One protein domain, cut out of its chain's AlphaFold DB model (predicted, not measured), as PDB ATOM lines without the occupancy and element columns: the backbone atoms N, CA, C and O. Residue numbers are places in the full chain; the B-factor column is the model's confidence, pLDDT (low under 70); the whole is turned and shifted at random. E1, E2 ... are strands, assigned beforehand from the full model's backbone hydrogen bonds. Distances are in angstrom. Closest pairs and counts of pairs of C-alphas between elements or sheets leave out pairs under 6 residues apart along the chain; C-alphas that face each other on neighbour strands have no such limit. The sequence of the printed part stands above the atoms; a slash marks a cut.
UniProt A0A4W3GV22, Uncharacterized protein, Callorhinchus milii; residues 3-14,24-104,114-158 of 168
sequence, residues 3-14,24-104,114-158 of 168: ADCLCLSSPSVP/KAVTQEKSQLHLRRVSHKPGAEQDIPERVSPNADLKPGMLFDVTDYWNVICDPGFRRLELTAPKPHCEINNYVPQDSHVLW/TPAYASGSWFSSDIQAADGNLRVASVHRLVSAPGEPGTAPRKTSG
ATOM      1  N   ALA A   3      19.723 -24.144  20.094       64.00
ATOM      2  CA  ALA A   3      19.826 -22.841  20.724       64.00
ATOM      3  C   ALA A   3      21.044 -22.844  21.653       64.00
ATOM      4  O   ALA A   3      21.209 -23.751  22.474       64.00
ATOM      5  N   ASP A   4      21.904 -21.840  21.498       69.88
ATOM      6  CA  ASP A   4      22.914 -21.539  22.505       69.88
ATOM      7  C   ASP A   4      22.215 -20.760  23.614       69.88
ATOM      8  O   ASP A   4      21.585 -19.736  23.352       69.88
ATOM      9  N   CYS A   5      22.296 -21.280  24.830       72.31
ATOM     10  CA  CYS A   5      21.554 -20.777  25.970       72.31
ATOM     11  C   CYS A   5      22.506 -20.336  27.080       72.31
ATOM     12  O   CYS A   5      23.672 -20.739  27.146       72.31
ATOM     13  N   LEU A   6      21.988 -19.506  27.976       70.38
ATOM     14  CA  LEU A   6      22.617 -19.210  29.252       70.38
ATOM     15  C   LEU A   6      21.874 -19.976  30.346       70.38
ATOM     16  O   LEU A   6      20.685 -19.766  30.566       70.38
ATOM     17  N   CYS A   7      22.568 -20.884  31.024       62.81
ATOM     18  CA  CYS A   7      22.084 -21.535  32.233       62.81
ATOM     19  C   CYS A   7      22.341 -20.640  33.438       62.81
ATOM     20  O   CYS A   7      23.490 -20.396  33.795       62.81
ATOM     21  N   LEU A   8      21.283 -20.201  34.102       62.97
ATOM     22  CA  LEU A   8      21.391 -19.528  35.385       62.97
ATOM     23  C   LEU A   8      21.441 -20.583  36.487       62.97
ATOM     24  O   LEU A   8      20.471 -21.299  36.755       62.97
ATOM     25  N   SER A   9      22.591 -20.676  37.141       50.69
ATOM     26  CA  SER A   9      22.744 -21.425  38.377       50.69
ATOM     27  C   SER A   9      22.703 -20.448  39.549       50.69
ATOM     28  O   SER A   9      23.444 -19.468  39.614       50.69
ATOM     29  N   SER A  10      21.788 -20.701  40.482       41.81
ATOM     30  CA  SER A  10      21.828 -20.087  41.808       41.81
ATOM     31  C   SER A  10      22.412 -21.108  42.781       41.81
ATOM     32  O   SER A  10      22.015 -22.277  42.715       41.81
ATOM     33  N   PRO A  11      23.327 -20.726  43.687       41.34
ATOM     34  CA  PRO A  11      23.755 -21.626  44.744       41.34
ATOM     35  C   PRO A  11      22.542 -21.990  45.606       41.34
ATOM     36  O   PRO A  11      21.903 -21.127  46.208       41.34
ATOM     37  N   SER A  12      22.206 -23.278  45.655       39.50
ATOM     38  CA  SER A  12      21.237 -23.818  46.604       39.50
ATOM     39  C   SER A  12      21.803 -23.638  48.009       39.50
ATOM     40  O   SER A  12      22.732 -24.352  48.377       39.50
ATOM     41  N   VAL A  13      21.295 -22.665  48.771       40.72
ATOM     42  CA  VAL A  13      21.672 -22.470  50.178       40.72
ATOM     43  C   VAL A  13      20.903 -23.504  51.012       40.72
ATOM     44  O   VAL A  13      19.680 -23.396  51.106       40.72
ATOM     45  N   PRO A  14      21.555 -24.522  51.606       35.53
ATOM     46  CA  PRO A  14      20.884 -25.427  52.527       35.53
ATOM     47  C   PRO A  14      20.736 -24.712  53.874       35.53
ATOM     48  O   PRO A  14      21.732 -24.330  54.483       35.53
ATOM     49  N   LYS A  24      23.085 -14.868  46.918       51.75
ATOM     50  CA  LYS A  24      24.304 -14.283  46.341       51.75
ATOM     51  C   LYS A  24      24.341 -14.573  44.838       51.75
ATOM     52  O   LYS A  24      24.175 -15.726  44.464       51.75
ATOM     53  N   ALA A  25      24.584 -13.512  44.062       54.53
ATOM     54  CA  ALA A  25      24.948 -13.443  42.642       54.53
ATOM     55  C   ALA A  25      24.578 -14.662  41.778       54.53
ATOM     56  O   ALA A  25      25.186 -15.725  41.883       54.53
ATOM     57  N   VAL A  26      23.634 -14.470  40.856       64.88
ATOM     58  CA  VAL A  26      23.299 -15.490  39.859       64.88
ATOM     59  C   VAL A  26      24.481 -15.666  38.904       64.88
ATOM     60  O   VAL A  26      24.958 -14.693  38.321       64.88
ATOM     61  N   THR A  27      24.966 -16.897  38.748       71.06
ATOM     62  CA  THR A  27      26.029 -17.214  37.789       71.06
ATOM     63  C   THR A  27      25.420 -17.726  36.492       71.06
ATOM     64  O   THR A  27      24.613 -18.651  36.502       71.06
ATOM     65  N   GLN A  28      25.808 -17.117  35.369       80.81
ATOM     66  CA  GLN A  28      25.449 -17.585  34.031       80.81
ATOM     67  C   GLN A  28      26.523 -18.540  33.514       80.81
ATOM     68  O   GLN A  28      27.696 -18.183  33.409       80.81
ATOM     69  N   GLU A  29      26.119 -19.756  33.172       84.88
ATOM     70  CA  GLU A  29      26.959 -20.757  32.530       84.88
ATOM     71  C   GLU A  29      26.515 -20.955  31.084       84.88
ATOM     72  O   GLU A  29      25.323 -21.029  30.791       84.88
ATOM     73  N   LYS A  30      27.473 -21.059  30.159       86.31
ATOM     74  CA  LYS A  30      27.162 -21.375  28.765       86.31
ATOM     75  C   LYS A  30      26.542 -22.768  28.693       86.31
ATOM     76  O   LYS A  30      27.125 -23.732  29.194       86.31
ATOM     77  N   SER A  31      25.397 -22.868  28.037       86.56
ATOM     78  CA  SER A  31      24.679 -24.115  27.825       86.56
ATOM     79  C   SER A  31      24.161 -24.230  26.403       86.56
ATOM     80  O   SER A  31      24.202 -23.288  25.610       86.56
ATOM     81  N   GLN A  32      23.721 -25.429  26.047       85.69
ATOM     82  CA  GLN A  32      23.179 -25.712  24.731       85.69
ATOM     83  C   GLN A  32      21.903 -26.524  24.874       85.69
ATOM     84  O   GLN A  32      21.884 -27.561  25.539       85.69
ATOM     85  N   LEU A  33      20.843 -26.048  24.228       85.25
ATOM     86  CA  LEU A  33      19.554 -26.716  24.163       85.25
ATOM     87  C   LEU A  33      19.395 -27.349  22.781       85.25
ATOM     88  O   LEU A  33      19.256 -26.665  21.762       85.25
ATOM     89  N   HIS A  34      19.430 -28.676  22.754       83.06
ATOM     90  CA  HIS A  34      19.173 -29.475  21.572       83.06
ATOM     91  C   HIS A  34      17.704 -29.892  21.548       83.06
ATOM     92  O   HIS A  34      17.259 -30.697  22.359       83.06
ATOM     93  N   LEU A  35      16.954 -29.330  20.601       80.88
ATOM     94  CA  LEU A  35      15.531 -29.596  20.429       80.88
ATOM     95  C   LEU A  35      15.301 -30.632  19.326       80.88
ATOM     96  O   LEU A  35      15.614 -30.373  18.154       80.88
ATOM     97  N   ARG A  36      14.704 -31.769  19.696       78.88
ATOM     98  CA  ARG A  36      14.251 -32.834  18.795       78.88
ATOM     99  C   ARG A  36      12.743 -32.757  18.609       78.88
ATOM    100  O   ARG A  36      11.994 -32.770  19.577       78.88
ATOM    101  N   ARG A  37      12.297 -32.708  17.358       79.38
ATOM    102  CA  ARG A  37      10.876 -32.708  16.995       79.38
ATOM    103  C   ARG A  37      10.366 -34.145  16.904       79.38
ATOM    104  O   ARG A  37      11.040 -34.996  16.335       79.38
ATOM    105  N   VAL A  38       9.150 -34.386  17.386       76.06
ATOM    106  CA  VAL A  38       8.426 -35.636  17.117       76.06
ATOM    107  C   VAL A  38       7.484 -35.429  15.932       76.06
ATOM    108  O   VAL A  38       6.670 -34.502  15.917       76.06
ATOM    109  N   SER A  39       7.603 -36.292  14.920       70.25
ATOM    110  CA  SER A  39       6.632 -36.366  13.828       70.25
ATOM    111  C   SER A  39       5.453 -37.234  14.258       70.25
ATOM    112  O   SER A  39       5.640 -38.382  14.649       70.25
ATOM    113  N   HIS A  40       4.238 -36.699  14.152       70.31
ATOM    114  CA  HIS A  40       2.995 -37.435  14.432       70.31
ATOM    115  C   HIS A  40       2.424 -38.143  13.195       70.31
ATOM    116  O   HIS A  40       1.319 -38.677  13.236       70.31
ATOM    117  N   LYS A  41       3.148 -38.138  12.067       72.69
ATOM    118  CA  LYS A  41       2.726 -38.848  10.854       72.69
ATOM    119  C   LYS A  41       2.972 -40.359  11.020       72.69
ATOM    120  O   LYS A  41       4.103 -40.739  11.329       72.69
ATOM    121  N   PRO A  42       1.971 -41.227  10.773       59.94
ATOM    122  CA  PRO A  42       2.169 -42.675  10.781       59.94
ATOM    123  C   PRO A  42       3.259 -43.081   9.783       59.94
ATOM    124  O   PRO A  42       3.202 -42.690   8.619       59.94
ATOM    125  N   GLY A  43       4.263 -43.835  10.238       63.06
ATOM    126  CA  GLY A  43       5.373 -44.292   9.394       63.06
ATOM    127  C   GLY A  43       6.418 -43.227   9.052       63.06
ATOM    128  O   GLY A  43       7.319 -43.511   8.270       63.06
ATOM    129  N   ALA A  44       6.336 -42.019   9.622       59.94
ATOM    130  CA  ALA A  44       7.449 -41.086   9.529       59.94
ATOM    131  C   ALA A  44       8.619 -41.624  10.350       59.94
ATOM    132  O   ALA A  44       8.518 -41.770  11.571       59.94
ATOM    133  N   GLU A  45       9.728 -41.902   9.668       52.28
ATOM    134  CA  GLU A  45      11.019 -42.070  10.314       52.28
ATOM    135  C   GLU A  45      11.245 -40.841  11.199       52.28
ATOM    136  O   GLU A  45      11.063 -39.695  10.769       52.28
ATOM    137  N   GLN A  46      11.531 -41.074  12.481       54.66
ATOM    138  CA  GLN A  46      12.035 -39.990  13.302       54.66
ATOM    139  C   GLN A  46      13.364 -39.618  12.663       54.66
ATOM    140  O   GLN A  46      14.305 -40.403  12.742       54.66
ATOM    141  N   ASP A  47      13.426 -38.451  12.021       45.78
ATOM    142  CA  ASP A  47      14.686 -37.768  11.760       45.78
ATOM    143  C   ASP A  47      15.315 -37.578  13.142       45.78
ATOM    144  O   ASP A  47      15.012 -36.618  13.850       45.78
ATOM    145  N   ILE A  48      16.078 -38.569  13.600       47.75
ATOM    146  CA  ILE A  48      17.009 -38.431  14.705       47.75
ATOM    147  C   ILE A  48      18.175 -37.740  14.022       47.75
ATOM    148  O   ILE A  48      18.952 -38.422  13.351       47.75
ATOM    149  N   PRO A  49      18.285 -36.401  14.101       48.22
ATOM    150  CA  PRO A  49      19.410 -35.742  13.479       48.22
ATOM    151  C   PRO A  49      20.653 -36.333  14.137       48.22
ATOM    152  O   PRO A  49      20.657 -36.582  15.353       48.22
ATOM    153  N   GLU A  50      21.662 -36.614  13.318       47.81
ATOM    154  CA  GLU A  50      22.983 -37.063  13.743       47.81
ATOM    155  C   GLU A  50      23.390 -36.336  15.029       47.81
ATOM    156  O   GLU A  50      23.139 -35.133  15.150       47.81
ATOM    157  N   ARG A  51      23.930 -37.079  16.014       51.84
ATOM    158  CA  ARG A  51      24.323 -36.542  17.329       51.84
ATOM    159  C   ARG A  51      24.954 -35.172  17.129       51.84
ATOM    160  O   ARG A  51      26.078 -35.084  16.642       51.84
ATOM    161  N   VAL A  52      24.242 -34.119  17.519       56.97
ATOM    162  CA  VAL A  52      24.830 -32.790  17.478       56.97
ATOM    163  C   VAL A  52      26.001 -32.814  18.445       56.97
ATOM    164  O   VAL A  52      25.820 -33.043  19.644       56.97
ATOM    165  N   SER A  53      27.199 -32.607  17.908       60.38
ATOM    166  CA  SER A  53      28.396 -32.461  18.716       60.38
ATOM    167  C   SER A  53      28.206 -31.253  19.637       60.38
ATOM    168  O   SER A  53      27.929 -30.161  19.130       60.38
ATOM    169  N   PRO A  54      28.318 -31.417  20.967       67.00
ATOM    170  CA  PRO A  54      28.307 -30.276  21.869       67.00
ATOM    171  C   PRO A  54      29.379 -29.275  21.438       67.00
ATOM    172  O   PRO A  54      30.447 -29.673  20.962       67.00
ATOM    173  N   ASN A  55      29.113 -27.981  21.622       70.19
ATOM    174  CA  ASN A  55      30.174 -26.984  21.493       70.19
ATOM    175  C   ASN A  55      31.361 -27.410  22.383       70.19
ATOM    176  O   ASN A  55      31.166 -27.768  23.546       70.19
ATOM    177  N   ALA A  56      32.581 -27.383  21.837       72.75
ATOM    178  CA  ALA A  56      33.772 -27.930  22.497       72.75
ATOM    179  C   ALA A  56      34.108 -27.256  23.843       72.75
ATOM    180  O   ALA A  56      34.826 -27.825  24.658       72.75
ATOM    181  N   ASP A  57      33.585 -26.052  24.077       81.44
ATOM    182  CA  ASP A  57      33.772 -25.261  25.291       81.44
ATOM    183  C   ASP A  57      32.652 -25.444  26.337       81.44
ATOM    184  O   ASP A  57      32.668 -24.782  27.376       81.44
ATOM    185  N   LEU A  58      31.672 -26.325  26.097       80.94
ATOM    186  CA  LEU A  58      30.613 -26.603  27.069       80.94
ATOM    187  C   LEU A  58      31.142 -27.412  28.249       80.94
ATOM    188  O   LEU A  58      31.726 -28.485  28.094       80.94
ATOM    189  N   LYS A  59      30.842 -26.932  29.458       82.81
ATOM    190  CA  LYS A  59      31.085 -27.702  30.676       82.81
ATOM    191  C   LYS A  59      30.250 -28.995  30.672       82.81
ATOM    192  O   LYS A  59      29.129 -29.014  30.145       82.81
ATOM    193  N   PRO A  60      30.736 -30.062  31.327       79.62
ATOM    194  CA  PRO A  60      29.944 -31.249  31.621       79.62
ATOM    195  C   PRO A  60      28.535 -30.936  32.141       79.62
ATOM    196  O   PRO A  60      28.361 -30.140  33.059       79.62
ATOM    197  N   GLY A  61      27.518 -31.587  31.570       77.31
ATOM    198  CA  GLY A  61      26.129 -31.438  32.014       77.31
ATOM    199  C   GLY A  61      25.419 -30.155  31.564       77.31
ATOM    200  O   GLY A  61      24.298 -29.936  32.022       77.31
ATOM    201  N   MET A  62      26.031 -29.355  30.677       83.88
ATOM    202  CA  MET A  62      25.439 -28.143  30.077       83.88
ATOM    203  C   MET A  62      24.819 -28.362  28.688       83.88
ATOM    204  O   MET A  62      24.374 -27.409  28.050       83.88
ATOM    205  N   LEU A  63      24.764 -29.610  28.219       84.25
ATOM    206  CA  LEU A  63      23.985 -30.006  27.046       84.25
ATOM    207  C   LEU A  63      22.633 -30.570  27.501       84.25
ATOM    208  O   LEU A  63      22.583 -31.602  28.178       84.25
ATOM    209  N   PHE A  64      21.554 -29.903  27.104       84.06
ATOM    210  CA  PHE A  64      20.170 -30.267  27.393       84.06
ATOM    211  C   PHE A  64      19.527 -30.815  26.124       84.06
ATOM    212  O   PHE A  64      19.393 -30.101  25.136       84.06
ATOM    213  N   ASP A  65      19.139 -32.084  26.144       83.50
ATOM    214  CA  ASP A  65      18.494 -32.759  25.021       83.50
ATOM    215  C   ASP A  65      16.994 -32.895  25.307       83.50
ATOM    216  O   ASP A  65      16.576 -33.658  26.186       83.50
ATOM    217  N   VAL A  66      16.194 -32.119  24.574       84.31
ATOM    218  CA  VAL A  66      14.755 -31.977  24.776       84.31
ATOM    219  C   VAL A  66      13.981 -32.511  23.584       84.31
ATOM    220  O   VAL A  66      14.152 -32.065  22.450       84.31
ATOM    221  N   THR A  67      13.057 -33.424  23.868       83.56
ATOM    222  CA  THR A  67      12.058 -33.877  22.900       83.56
ATOM    223  C   THR A  67      10.825 -32.974  22.961       83.56
ATOM    224  O   THR A  67      10.109 -32.951  23.961       83.56
ATOM    225  N   ASP A  68      10.550 -32.263  21.874       81.56
ATOM    226  CA  ASP A  68       9.355 -31.449  21.685       81.56
ATOM    227  C   ASP A  68       8.231 -32.273  21.047       81.56
ATOM    228  O   ASP A  68       8.152 -32.435  19.825       81.56
ATOM    229  N   TYR A  69       7.357 -32.805  21.898       81.75
ATOM    230  CA  TYR A  69       6.188 -33.575  21.469       81.75
ATOM    231  C   TYR A  69       5.093 -32.700  20.851       81.75
ATOM    232  O   TYR A  69       4.327 -33.184  20.021       81.75
ATOM    233  N   TRP A  70       5.013 -31.426  21.234       81.44
ATOM    234  CA  TRP A  70       3.934 -30.526  20.816       81.44
ATOM    235  C   TRP A  70       4.316 -29.626  19.645       81.44
ATOM    236  O   TRP A  70       3.459 -28.939  19.101       81.44
ATOM    237  N   ASN A  71       5.579 -29.669  19.219       78.56
ATOM    238  CA  ASN A  71       6.131 -28.862  18.135       78.56
ATOM    239  C   ASN A  71       6.092 -27.346  18.386       78.56
ATOM    240  O   ASN A  71       6.190 -26.581  17.428       78.56
ATOM    241  N   VAL A  72       5.990 -26.927  19.652       83.19
ATOM    242  CA  VAL A  72       5.890 -25.516  20.058       83.19
ATOM    243  C   VAL A  72       7.268 -24.855  20.152       83.19
ATOM    244  O   VAL A  72       7.442 -23.723  19.716       83.19
ATOM    245  N   ILE A  73       8.272 -25.550  20.691       82.88
ATOM    246  CA  ILE A  73       9.638 -25.010  20.843       82.88
ATOM    247  C   ILE A  73      10.513 -25.290  19.610       82.88
ATOM    248  O   ILE A  73      11.492 -24.593  19.368       82.88
ATOM    249  N   CYS A  74      10.146 -26.270  18.780       78.81
ATOM    250  CA  CYS A  74      10.743 -26.534  17.467       78.81
ATOM    251  C   CYS A  74      10.147 -25.678  16.331       78.81
ATOM    252  O   CYS A  74      10.311 -26.038  15.151       78.81
ATOM    253  N   ASP A  75       9.449 -24.589  16.663       82.38
ATOM    254  CA  ASP A  75       8.840 -23.680  15.694       82.38
ATOM    255  C   ASP A  75       9.889 -23.128  14.700       82.38
ATOM    256  O   ASP A  75      11.022 -22.816  15.093       82.38
ATOM    257  N   PRO A  76       9.572 -23.039  13.394       79.62
ATOM    258  CA  PRO A  76      10.475 -22.464  12.401       79.62
ATOM    259  C   PRO A  76      10.934 -21.033  12.709       79.62
ATOM    260  O   PRO A  76      12.046 -20.688  12.318       79.62
ATOM    261  N   GLY A  77      10.146 -20.234  13.433       79.94
ATOM    262  CA  GLY A  77      10.489 -18.870  13.840       79.94
ATOM    263  C   GLY A  77      11.715 -18.773  14.754       79.94
ATOM    264  O   GLY A  77      12.359 -17.731  14.808       79.94
ATOM    265  N   PHE A  78      12.110 -19.866  15.418       79.31
ATOM    266  CA  PHE A  78      13.353 -19.924  16.200       79.31
ATOM    267  C   PHE A  78      14.573 -20.383  15.390       79.31
ATOM    268  O   PHE A  78      15.684 -20.453  15.920       79.31
ATOM    269  N   ARG A  79      14.396 -20.752  14.115       74.69
ATOM    270  CA  ARG A  79      15.487 -21.266  13.283       74.69
ATOM    271  C   ARG A  79      16.285 -20.125  12.680       74.69
ATOM    272  O   ARG A  79      15.743 -19.166  12.144       74.69
ATOM    273  N   ARG A  80      17.602 -20.308  12.659       71.31
ATOM    274  CA  ARG A  80      18.481 -19.526  11.793       71.31
ATOM    275  C   ARG A  80      18.364 -20.091  10.384       71.31
ATOM    276  O   ARG A  80      18.735 -21.241  10.163       71.31
ATOM    277  N   LEU A  81      17.835 -19.299   9.457       67.50
ATOM    278  CA  LEU A  81      17.827 -19.659   8.036       67.50
ATOM    279  C   LEU A  81      19.230 -19.534   7.420       67.50
ATOM    280  O   LEU A  81      19.557 -20.258   6.487       67.50
ATOM    281  N   GLU A  82      20.078 -18.679   7.999       68.19
ATOM    282  CA  GLU A  82      21.462 -18.456   7.577       68.19
ATOM    283  C   GLU A  82      22.435 -18.536   8.760       68.19
ATOM    284  O   GLU A  82      22.127 -18.134   9.884       68.19
ATOM    285  N   LEU A  83      23.662 -18.997   8.498       69.69
ATOM    286  CA  LEU A  83      24.745 -19.079   9.490       69.69
ATOM    287  C   LEU A  83      25.203 -17.715  10.025       69.69
ATOM    288  O   LEU A  83      25.876 -17.672  11.054       69.69
ATOM    289  N   THR A  84      24.849 -16.625   9.351       71.94
ATOM    290  CA  THR A  84      25.147 -15.227   9.700       71.94
ATOM    291  C   THR A  84      24.000 -14.547  10.448       71.94
ATOM    292  O   THR A  84      24.243 -13.569  11.150       71.94
ATOM    293  N   ALA A  85      22.769 -15.069  10.361       75.62
ATOM    294  CA  ALA A  85      21.594 -14.474  11.001       75.62
ATOM    295  C   ALA A  85      21.746 -14.444  12.534       75.62
ATOM    296  O   ALA A  85      22.335 -15.370  13.091       75.62
ATOM    297  N   PRO A  86      21.229 -13.452  13.271       81.19
ATOM    298  CA  PRO A  86      21.368 -13.440  14.726       81.19
ATOM    299  C   PRO A  86      20.777 -14.705  15.375       81.19
ATOM    300  O   PRO A  86      19.839 -15.316  14.858       81.19
ATOM    301  N   LYS A  87      21.370 -15.146  16.489       82.12
ATOM    302  CA  LYS A  87      20.875 -16.308  17.243       82.12
ATOM    303  C   LYS A  87      19.649 -15.904  18.073       82.12
ATOM    304  O   LYS A  87      19.605 -14.759  18.526       82.12
ATOM    305  N   PRO A  88      18.685 -16.813  18.306       84.94
ATOM    306  CA  PRO A  88      17.649 -16.569  19.301       84.94
ATOM    307  C   PRO A  88      18.280 -16.395  20.689       84.94
ATOM    308  O   PRO A  88      19.291 -17.033  20.997       84.94
ATOM    309  N   HIS A  89      17.681 -15.548  21.523       87.94
ATOM    310  CA  HIS A  89      18.024 -15.489  22.940       87.94
ATOM    311  C   HIS A  89      17.458 -16.728  23.633       87.94
ATOM    312  O   HIS A  89      16.319 -17.119  23.373       87.94
ATOM    313  N   CYS A  90      18.247 -17.350  24.505       88.44
ATOM    314  CA  CYS A  90      17.810 -18.517  25.250       88.44
ATOM    315  C   CYS A  90      18.358 -18.508  26.677       88.44
ATOM    316  O   CYS A  90      19.560 -18.348  26.896       88.44
ATOM    317  N   GLU A  91      17.474 -18.737  27.641       91.50
ATOM    318  CA  GLU A  91      17.790 -18.813  29.062       91.50
ATOM    319  C   GLU A  91      17.246 -20.116  29.649       91.50
ATOM    320  O   GLU A  91      16.117 -20.511  29.360       91.50
ATOM    321  N   ILE A  92      18.045 -20.794  30.470       88.25
ATOM    322  CA  ILE A  92      17.660 -22.013  31.183       88.25
ATOM    323  C   ILE A  92      17.778 -21.759  32.682       88.25
ATOM    324  O   ILE A  92      18.824 -21.325  33.162       88.25
ATOM    325  N   ASN A  93      16.733 -22.103  33.428       88.50
ATOM    326  CA  ASN A  93      16.674 -21.956  34.878       88.50
ATOM    327  C   ASN A  93      16.319 -23.279  35.549       88.50
ATOM    328  O   ASN A  93      15.557 -24.080  35.010       88.50
ATOM    329  N   ASN A  94      16.800 -23.488  36.774       86.44
ATOM    330  CA  ASN A  94      16.247 -24.546  37.618       86.44
ATOM    331  C   ASN A  94      14.775 -24.243  37.919       86.44
ATOM    332  O   ASN A  94      14.422 -23.109  38.237       86.44
ATOM    333  N   TYR A  95      13.930 -25.267  37.851       87.50
ATOM    334  CA  TYR A  95      12.509 -25.147  38.150       87.50
ATOM    335  C   TYR A  95      12.142 -26.093  39.287       87.50
ATOM    336  O   TYR A  95      12.584 -27.241  39.320       87.50
ATOM    337  N   VAL A  96      11.323 -25.613  40.216       87.06
ATOM    338  CA  VAL A  96      10.726 -26.434  41.269       87.06
ATOM    339  C   VAL A  96       9.214 -26.292  41.128       87.06
ATOM    340  O   VAL A  96       8.709 -25.179  41.294       87.06
ATOM    341  N   PRO A  97       8.486 -27.372  40.788       88.25
ATOM    342  CA  PRO A  97       7.032 -27.340  40.780       88.25
ATOM    343  C   PRO A  97       6.508 -26.932  42.160       88.25
ATOM    344  O   PRO A  97       6.885 -27.528  43.168       88.25
ATOM    345  N   GLN A  98       5.649 -25.920  42.194       86.19
ATOM    346  CA  GLN A  98       5.019 -25.411  43.407       86.19
ATOM    347  C   GLN A  98       3.583 -24.990  43.102       86.19
ATOM    348  O   GLN A  98       3.259 -24.644  41.962       86.19
ATOM    349  N   ASP A  99       2.744 -25.016  44.130       86.56
ATOM    350  CA  ASP A  99       1.353 -24.600  44.034       86.56
ATOM    351  C   ASP A  99       1.243 -23.103  43.743       86.56
ATOM    352  O   ASP A  99       2.089 -22.288  44.121       86.56
ATOM    353  N   SER A 100       0.164 -22.725  43.066       86.75
ATOM    354  CA  SER A 100      -0.093 -21.323  42.770       86.75
ATOM    355  C   SER A 100      -0.563 -20.577  44.018       86.75
ATOM    356  O   SER A 100      -1.434 -21.044  44.746       86.75
ATOM    357  N   HIS A 101      -0.030 -19.376  44.249       87.06
ATOM    358  CA  HIS A 101      -0.393 -18.553  45.410       87.06
ATOM    359  C   HIS A 101      -1.684 -17.739  45.206       87.06
ATOM    360  O   HIS A 101      -2.156 -17.081  46.134       87.06
ATOM    361  N   VAL A 102      -2.255 -17.736  43.997       91.19
ATOM    362  CA  VAL A 102      -3.452 -16.944  43.673       91.19
ATOM    363  C   VAL A 102      -4.730 -17.727  43.971       91.19
ATOM    364  O   VAL A 102      -4.871 -18.886  43.585       91.19
ATOM    365  N   LEU A 103      -5.693 -17.066  44.621       91.00
ATOM    366  CA  LEU A 103      -6.923 -17.703  45.114       91.00
ATOM    367  C   LEU A 103      -7.716 -18.420  44.014       91.00
ATOM    368  O   LEU A 103      -8.211 -19.522  44.226       91.00
ATOM    369  N   TRP A 104      -7.806 -17.825  42.823       92.94
ATOM    370  CA  TRP A 104      -8.590 -18.392  41.724       92.94
ATOM    371  C   TRP A 104      -8.028 -19.726  41.200       92.94
ATOM    372  O   TRP A 104      -8.774 -20.508  40.620       92.94
ATOM    373  N   THR A 114       1.400 -33.195  46.641       77.62
ATOM    374  CA  THR A 114       2.351 -33.120  45.536       77.62
ATOM    375  C   THR A 114       2.170 -34.357  44.650       77.62
ATOM    376  O   THR A 114       2.362 -35.478  45.135       77.62
ATOM    377  N   PRO A 115       1.820 -34.204  43.361       80.38
ATOM    378  CA  PRO A 115       1.641 -35.351  42.486       80.38
ATOM    379  C   PRO A 115       2.941 -36.144  42.350       80.38
ATOM    380  O   PRO A 115       4.019 -35.565  42.223       80.38
ATOM    381  N   ALA A 116       2.861 -37.477  42.301       76.62
ATOM    382  CA  ALA A 116       4.053 -38.328  42.231       76.62
ATOM    383  C   ALA A 116       4.952 -38.001  41.022       76.62
ATOM    384  O   ALA A 116       6.176 -38.077  41.119       76.62
ATOM    385  N   TYR A 117       4.366 -37.570  39.899       72.62
ATOM    386  CA  TYR A 117       5.122 -37.164  38.711       72.62
ATOM    387  C   TYR A 117       5.951 -35.892  38.924       72.62
ATOM    388  O   TYR A 117       6.937 -35.715  38.215       72.62
ATOM    389  N   ALA A 118       5.583 -35.031  39.884       75.69
ATOM    390  CA  ALA A 118       6.328 -33.822  40.224       75.69
ATOM    391  C   ALA A 118       7.667 -34.143  40.907       75.69
ATOM    392  O   ALA A 118       8.568 -33.306  40.911       75.69
ATOM    393  N   SER A 119       7.839 -35.369  41.418       75.25
ATOM    394  CA  SER A 119       9.123 -35.826  41.946       75.25
ATOM    395  C   SER A 119      10.193 -35.928  40.843       75.25
ATOM    396  O   SER A 119       9.976 -36.471  39.749       75.25
ATOM    397  N   GLY A 120      11.375 -35.386  41.137       78.88
ATOM    398  CA  GLY A 120      12.531 -35.360  40.240       78.88
ATOM    399  C   GLY A 120      13.063 -33.951  40.003       78.88
ATOM    400  O   GLY A 120      12.575 -32.975  40.568       78.88
ATOM    401  N   SER A 121      14.091 -33.857  39.165       85.38
ATOM    402  CA  SER A 121      14.708 -32.583  38.806       85.38
ATOM    403  C   SER A 121      14.012 -31.979  37.589       85.38
ATOM    404  O   SER A 121      13.751 -32.674  36.604       85.38
ATOM    405  N   TRP A 122      13.764 -30.673  37.631       88.06
ATOM    406  CA  TRP A 122      13.127 -29.931  36.549       88.06
ATOM    407  C   TRP A 122      13.948 -28.697  36.183       88.06
ATOM    408  O   TRP A 122      14.676 -28.145  37.009       88.06
ATOM    409  N   PHE A 123      13.812 -28.249  34.942       89.62
ATOM    410  CA  PHE A 123      14.300 -26.945  34.510       89.62
ATOM    411  C   PHE A 123      13.257 -26.267  33.631       89.62
ATOM    412  O   PHE A 123      12.427 -26.932  33.009       89.62
ATOM    413  N   SER A 124      13.302 -24.945  33.573       91.56
ATOM    414  CA  SER A 124      12.574 -24.161  32.588       91.56
ATOM    415  C   SER A 124      13.531 -23.616  31.536       91.56
ATOM    416  O   SER A 124      14.717 -23.414  31.799       91.56
ATOM    417  N   SER A 125      13.015 -23.402  30.333       91.25
ATOM    418  CA  SER A 125      13.720 -22.707  29.262       91.25
ATOM    419  C   SER A 125      12.840 -21.610  28.688       91.25
ATOM    420  O   SER A 125      11.664 -21.859  28.417       91.25
ATOM    421  N   ASP A 126      13.420 -20.443  28.460       91.81
ATOM    422  CA  ASP A 126      12.815 -19.319  27.755       91.81
ATOM    423  C   ASP A 126      13.595 -19.078  26.463       91.81
ATOM    424  O   ASP A 126      14.812 -18.907  26.500       91.81
ATOM    425  N   ILE A 127      12.907 -19.116  25.323       89.56
ATOM    426  CA  ILE A 127      13.497 -18.916  23.997       89.56
ATOM    427  C   ILE A 127      12.785 -17.740  23.347       89.56
ATOM    428  O   ILE A 127      11.560 -17.746  23.227       89.56
ATOM    429  N   GLN A 128      13.546 -16.755  22.890       89.69
ATOM    430  CA  GLN A 128      13.050 -15.606  22.148       89.69
ATOM    431  C   GLN A 128      13.722 -15.556  20.774       89.69
ATOM    432  O   GLN A 128      14.947 -15.629  20.663       89.69
ATOM    433  N   ALA A 129      12.917 -15.434  19.720       86.75
ATOM    434  CA  ALA A 129      13.402 -15.254  18.361       86.75
ATOM    435  C   ALA A 129      14.227 -13.964  18.245       86.75
ATOM    436  O   ALA A 129      14.003 -12.995  18.967       86.75
ATOM    437  N   ALA A 130      15.186 -13.950  17.320       86.31
ATOM    438  CA  ALA A 130      16.100 -12.824  17.135       86.31
ATOM    439  C   ALA A 130      15.392 -11.498  16.797       86.31
ATOM    440  O   ALA A 130      15.903 -10.429  17.119       86.31
ATOM    441  N   ASP A 131      14.232 -11.570  16.148       85.69
ATOM    442  CA  ASP A 131      13.398 -10.421  15.790       85.69
ATOM    443  C   ASP A 131      12.437  -9.991  16.916       85.69
ATOM    444  O   ASP A 131      11.750  -8.982  16.787       85.69
ATOM    445  N   GLY A 132      12.380 -10.748  18.017       85.94
ATOM    446  CA  GLY A 132      11.499 -10.505  19.156       85.94
ATOM    447  C   GLY A 132      10.027 -10.870  18.937       85.94
ATOM    448  O   GLY A 132       9.248 -10.751  19.882       85.94
ATOM    449  N   ASN A 133       9.634 -11.345  17.751       87.31
ATOM    450  CA  ASN A 133       8.227 -11.580  17.400       87.31
ATOM    451  C   ASN A 133       7.650 -12.865  18.005       87.31
ATOM    452  O   ASN A 133       6.433 -13.011  18.117       87.31
ATOM    453  N   LEU A 134       8.517 -13.800  18.397       87.88
ATOM    454  CA  LEU A 134       8.128 -15.067  19.002       87.88
ATOM    455  C   LEU A 134       8.928 -15.315  20.280       87.88
ATOM    456  O   LEU A 134      10.155 -15.210  20.290       87.88
ATOM    457  N   ARG A 135       8.228 -15.679  21.357       92.31
ATOM    458  CA  ARG A 135       8.829 -16.082  22.630       92.31
ATOM    459  C   ARG A 135       8.061 -17.253  23.223       92.31
ATOM    460  O   ARG A 135       6.835 -17.224  23.261       92.31
ATOM    461  N   VAL A 136       8.778 -18.268  23.691       91.56
ATOM    462  CA  VAL A 136       8.194 -19.452  24.327       91.56
ATOM    463  C   VAL A 136       8.945 -19.766  25.614       91.56
ATOM    464  O   VAL A 136      10.158 -19.963  25.598       91.56
ATOM    465  N   ALA A 137       8.193 -19.891  26.708       91.81
ATOM    466  CA  ALA A 137       8.662 -20.463  27.961       91.81
ATOM    467  C   ALA A 137       8.123 -21.894  28.106       91.81
ATOM    468  O   ALA A 137       6.960 -22.168  27.806       91.81
ATOM    469  N   SER A 138       8.965 -22.820  28.552       91.38
ATOM    470  CA  SER A 138       8.607 -24.232  28.721       91.38
ATOM    471  C   SER A 138       9.269 -24.831  29.956       91.38
ATOM    472  O   SER A 138      10.316 -24.361  30.397       91.38
ATOM    473  N   VAL A 139       8.642 -25.861  30.523       91.12
ATOM    474  CA  VAL A 139       9.116 -26.590  31.706       91.12
ATOM    475  C   VAL A 139       9.374 -28.039  31.317       91.12
ATOM    476  O   VAL A 139       8.534 -28.676  30.681       91.12
ATOM    477  N   HIS A 140      10.527 -28.565  31.725       88.88
ATOM    478  CA  HIS A 140      11.012 -29.878  31.321       88.88
ATOM    479  C   HIS A 140      11.420 -30.713  32.524       88.88
ATOM    480  O   HIS A 140      12.114 -30.237  33.425       88.88
ATOM    481  N   ARG A 141      11.042 -31.994  32.505       86.75
ATOM    482  CA  ARG A 141      11.499 -32.970  33.494       86.75
ATOM    483  C   ARG A 141      12.798 -33.606  33.034       86.75
ATOM    484  O   ARG A 141      12.861 -34.148  31.931       86.75
ATOM    485  N   LEU A 142      13.813 -33.616  33.888       83.19
ATOM    486  CA  LEU A 142      15.044 -34.367  33.649       83.19
ATOM    487  C   LEU A 142      14.771 -35.861  33.858       83.19
ATOM    488  O   LEU A 142      14.300 -36.265  34.918       83.19
ATOM    489  N   VAL A 143      15.070 -36.685  32.852       71.44
ATOM    490  CA  VAL A 143      14.895 -38.155  32.912       71.44
ATOM    491  C   VAL A 143      16.190 -38.939  32.799       71.44
ATOM    492  O   VAL A 143      16.175 -40.165  32.833       71.44
ATOM    493  N   SER A 144      17.322 -38.250  32.687       61.19
ATOM    494  CA  SER A 144      18.631 -38.893  32.811       61.19
ATOM    495  C   SER A 144      19.124 -38.771  34.244       61.19
ATOM    496  O   SER A 144      19.206 -37.660  34.770       61.19
ATOM    497  N   ALA A 145      19.509 -39.900  34.843       45.12
ATOM    498  CA  ALA A 145      20.485 -39.890  35.927       45.12
ATOM    499  C   ALA A 145      21.776 -39.202  35.432       45.12
ATOM    500  O   ALA A 145      22.019 -39.203  34.218       45.12
ATOM    501  N   PRO A 146      22.599 -38.610  36.318       39.22
ATOM    502  CA  PRO A 146      23.899 -38.101  35.911       39.22
ATOM    503  C   PRO A 146      24.661 -39.262  35.268       39.22
ATOM    504  O   PRO A 146      24.964 -40.247  35.935       39.22
ATOM    505  N   GLY A 147      24.934 -39.184  33.964       42.91
ATOM    506  CA  GLY A 147      26.092 -39.902  33.452       42.91
ATOM    507  C   GLY A 147      27.333 -39.319  34.122       42.91
ATOM    508  O   GLY A 147      27.285 -38.188  34.617       42.91
ATOM    509  N   GLU A 148      28.417 -40.091  34.136       37.09
ATOM    510  CA  GLU A 148      29.740 -39.623  34.553       37.09
ATOM    511  C   GLU A 148      29.968 -38.159  34.120       37.09
ATOM    512  O   GLU A 148      29.629 -37.801  32.979       37.09
ATOM    513  N   PRO A 149      30.484 -37.293  35.014       40.00
ATOM    514  CA  PRO A 149      30.785 -35.907  34.690       40.00
ATOM    515  C   PRO A 149      31.591 -35.821  33.387       40.00
ATOM    516  O   PRO A 149      32.778 -36.116  33.351       40.00
ATOM    517  N   GLY A 150      30.933 -35.414  32.299       47.69
ATOM    518  CA  GLY A 150      31.584 -35.109  31.024       47.69
ATOM    519  C   GLY A 150      31.184 -35.966  29.830       47.69
ATOM    520  O   GLY A 150      31.707 -35.710  28.751       47.69
ATOM    521  N   THR A 151      30.257 -36.924  29.953       43.34
ATOM    522  CA  THR A 151      29.987 -37.854  28.830       43.34
ATOM    523  C   THR A 151      28.528 -38.047  28.418       43.34
ATOM    524  O   THR A 151      28.301 -38.573  27.328       43.34
ATOM    525  N   ALA A 152      27.527 -37.596  29.187       47.12
ATOM    526  CA  ALA A 152      26.116 -37.780  28.815       47.12
ATOM    527  C   ALA A 152      25.296 -36.471  28.814       47.12
ATOM    528  O   ALA A 152      25.352 -35.722  29.792       47.12
ATOM    529  N   PRO A 153      24.499 -36.194  27.759       53.62
ATOM    530  CA  PRO A 153      23.552 -35.079  27.758       53.62
ATOM    531  C   PRO A 153      22.473 -35.267  28.829       53.62
ATOM    532  O   PRO A 153      22.029 -36.390  29.088       53.62
ATOM    533  N   ARG A 154      21.991 -34.161  29.407       61.75
ATOM    534  CA  ARG A 154      20.789 -34.160  30.247       61.75
ATOM    535  C   ARG A 154      19.569 -34.359  29.346       61.75
ATOM    536  O   ARG A 154      19.157 -33.421  28.672       61.75
ATOM    537  N   LYS A 155      18.993 -35.565  29.314       59.25
ATOM    538  CA  LYS A 155      17.773 -35.844  28.529       59.25
ATOM    539  C   LYS A 155      16.516 -35.516  29.319       59.25
ATOM    540  O   LYS A 155      16.485 -35.726  30.539       59.25
ATOM    541  N   THR A 156      15.467 -35.101  28.616       56.12
ATOM    542  CA  THR A 156      14.144 -34.843  29.199       56.12
ATOM    543  C   THR A 156      13.055 -35.781  28.685       56.12
ATOM    544  O   THR A 156      13.170 -36.386  27.619       56.12
ATOM    545  N   SER A 157      11.999 -35.938  29.486       48.69
ATOM    546  CA  SER A 157      10.729 -36.545  29.077       48.69
ATOM    547  C   SER A 157       9.644 -35.490  29.226       48.69
ATOM    548  O   SER A 157       9.610 -34.771  30.228       48.69
ATOM    549  N   GLY A 158       8.791 -35.367  28.211       41.28
ATOM    550  CA  GLY A 158       7.641 -34.474  28.248       41.28
ATOM    551  C   GLY A 158       6.511 -35.104  29.056       41.28
ATOM    552  O   GLY A 158       6.087 -36.216  28.753       41.28
TER     553      GLY A 158
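AT A GLANCE: This is residues 3 to 14, 24 to 104 and 114 to 158 of the 168 residues of an uncharacterized protein of Callorhinchus milii (UniProt A0A4W3GV22). Little regular structure is here, but seven strands form a small closed barrel, with long loops and ends reaching outward. The printed part has 138 residues, 50 of them in strands E1 to E7, and no named helix; its class is all strand, the barrel's strand pairs are mixed, parallel and antiparallel, and the whole is compact, with a radius of gyration of the C-alphas of 16.1 A and spans of 44 by 37 by 35 A.

HOW THE PARTS SIT: Start at E1, residues 3 to 9, antiparallel to E2, residues 27 to 37; N 5 and O 31 are 2.9 A apart. E3, residues 63 to 68, is parallel to E2, with N 34 and O 64 at 2.8 A, and to E7, residues 154 to 157, with N 65 and O 154 at 2.9 A. E5, residues 122 to 128, E6, residues 135 to 142, and E7 make a meander of antiparallel neighbours, two hairpins: N 125 and O 138 are 2.9 A apart, N 157 and O 141 3.2 A. E4, residues 89 to 95, is antiparallel to E5, N 91 and O 126 at 2.9 A, and parallel to E1, N 6 and O 90 at 2.9 A.

IN THESE COORDINATES: Find C-alpha 3 at (19.826, -22.841, 20.724), where E1 begins. E2 spans 30.0 A and bends by 54 degrees at residue 30; E7 ends at C-alpha 157, (10.729, -36.545, 29.077).

THE WHOLE: Cuts leave gaps of 13.2 A between C-alphas 14 and 24, and 18.7 A between 104 and 114. E2 to E3, E3 to E4 and E6 to E7 are long links. Look for low pLDDT at residues 42 to 54 and 144 to 158, among others.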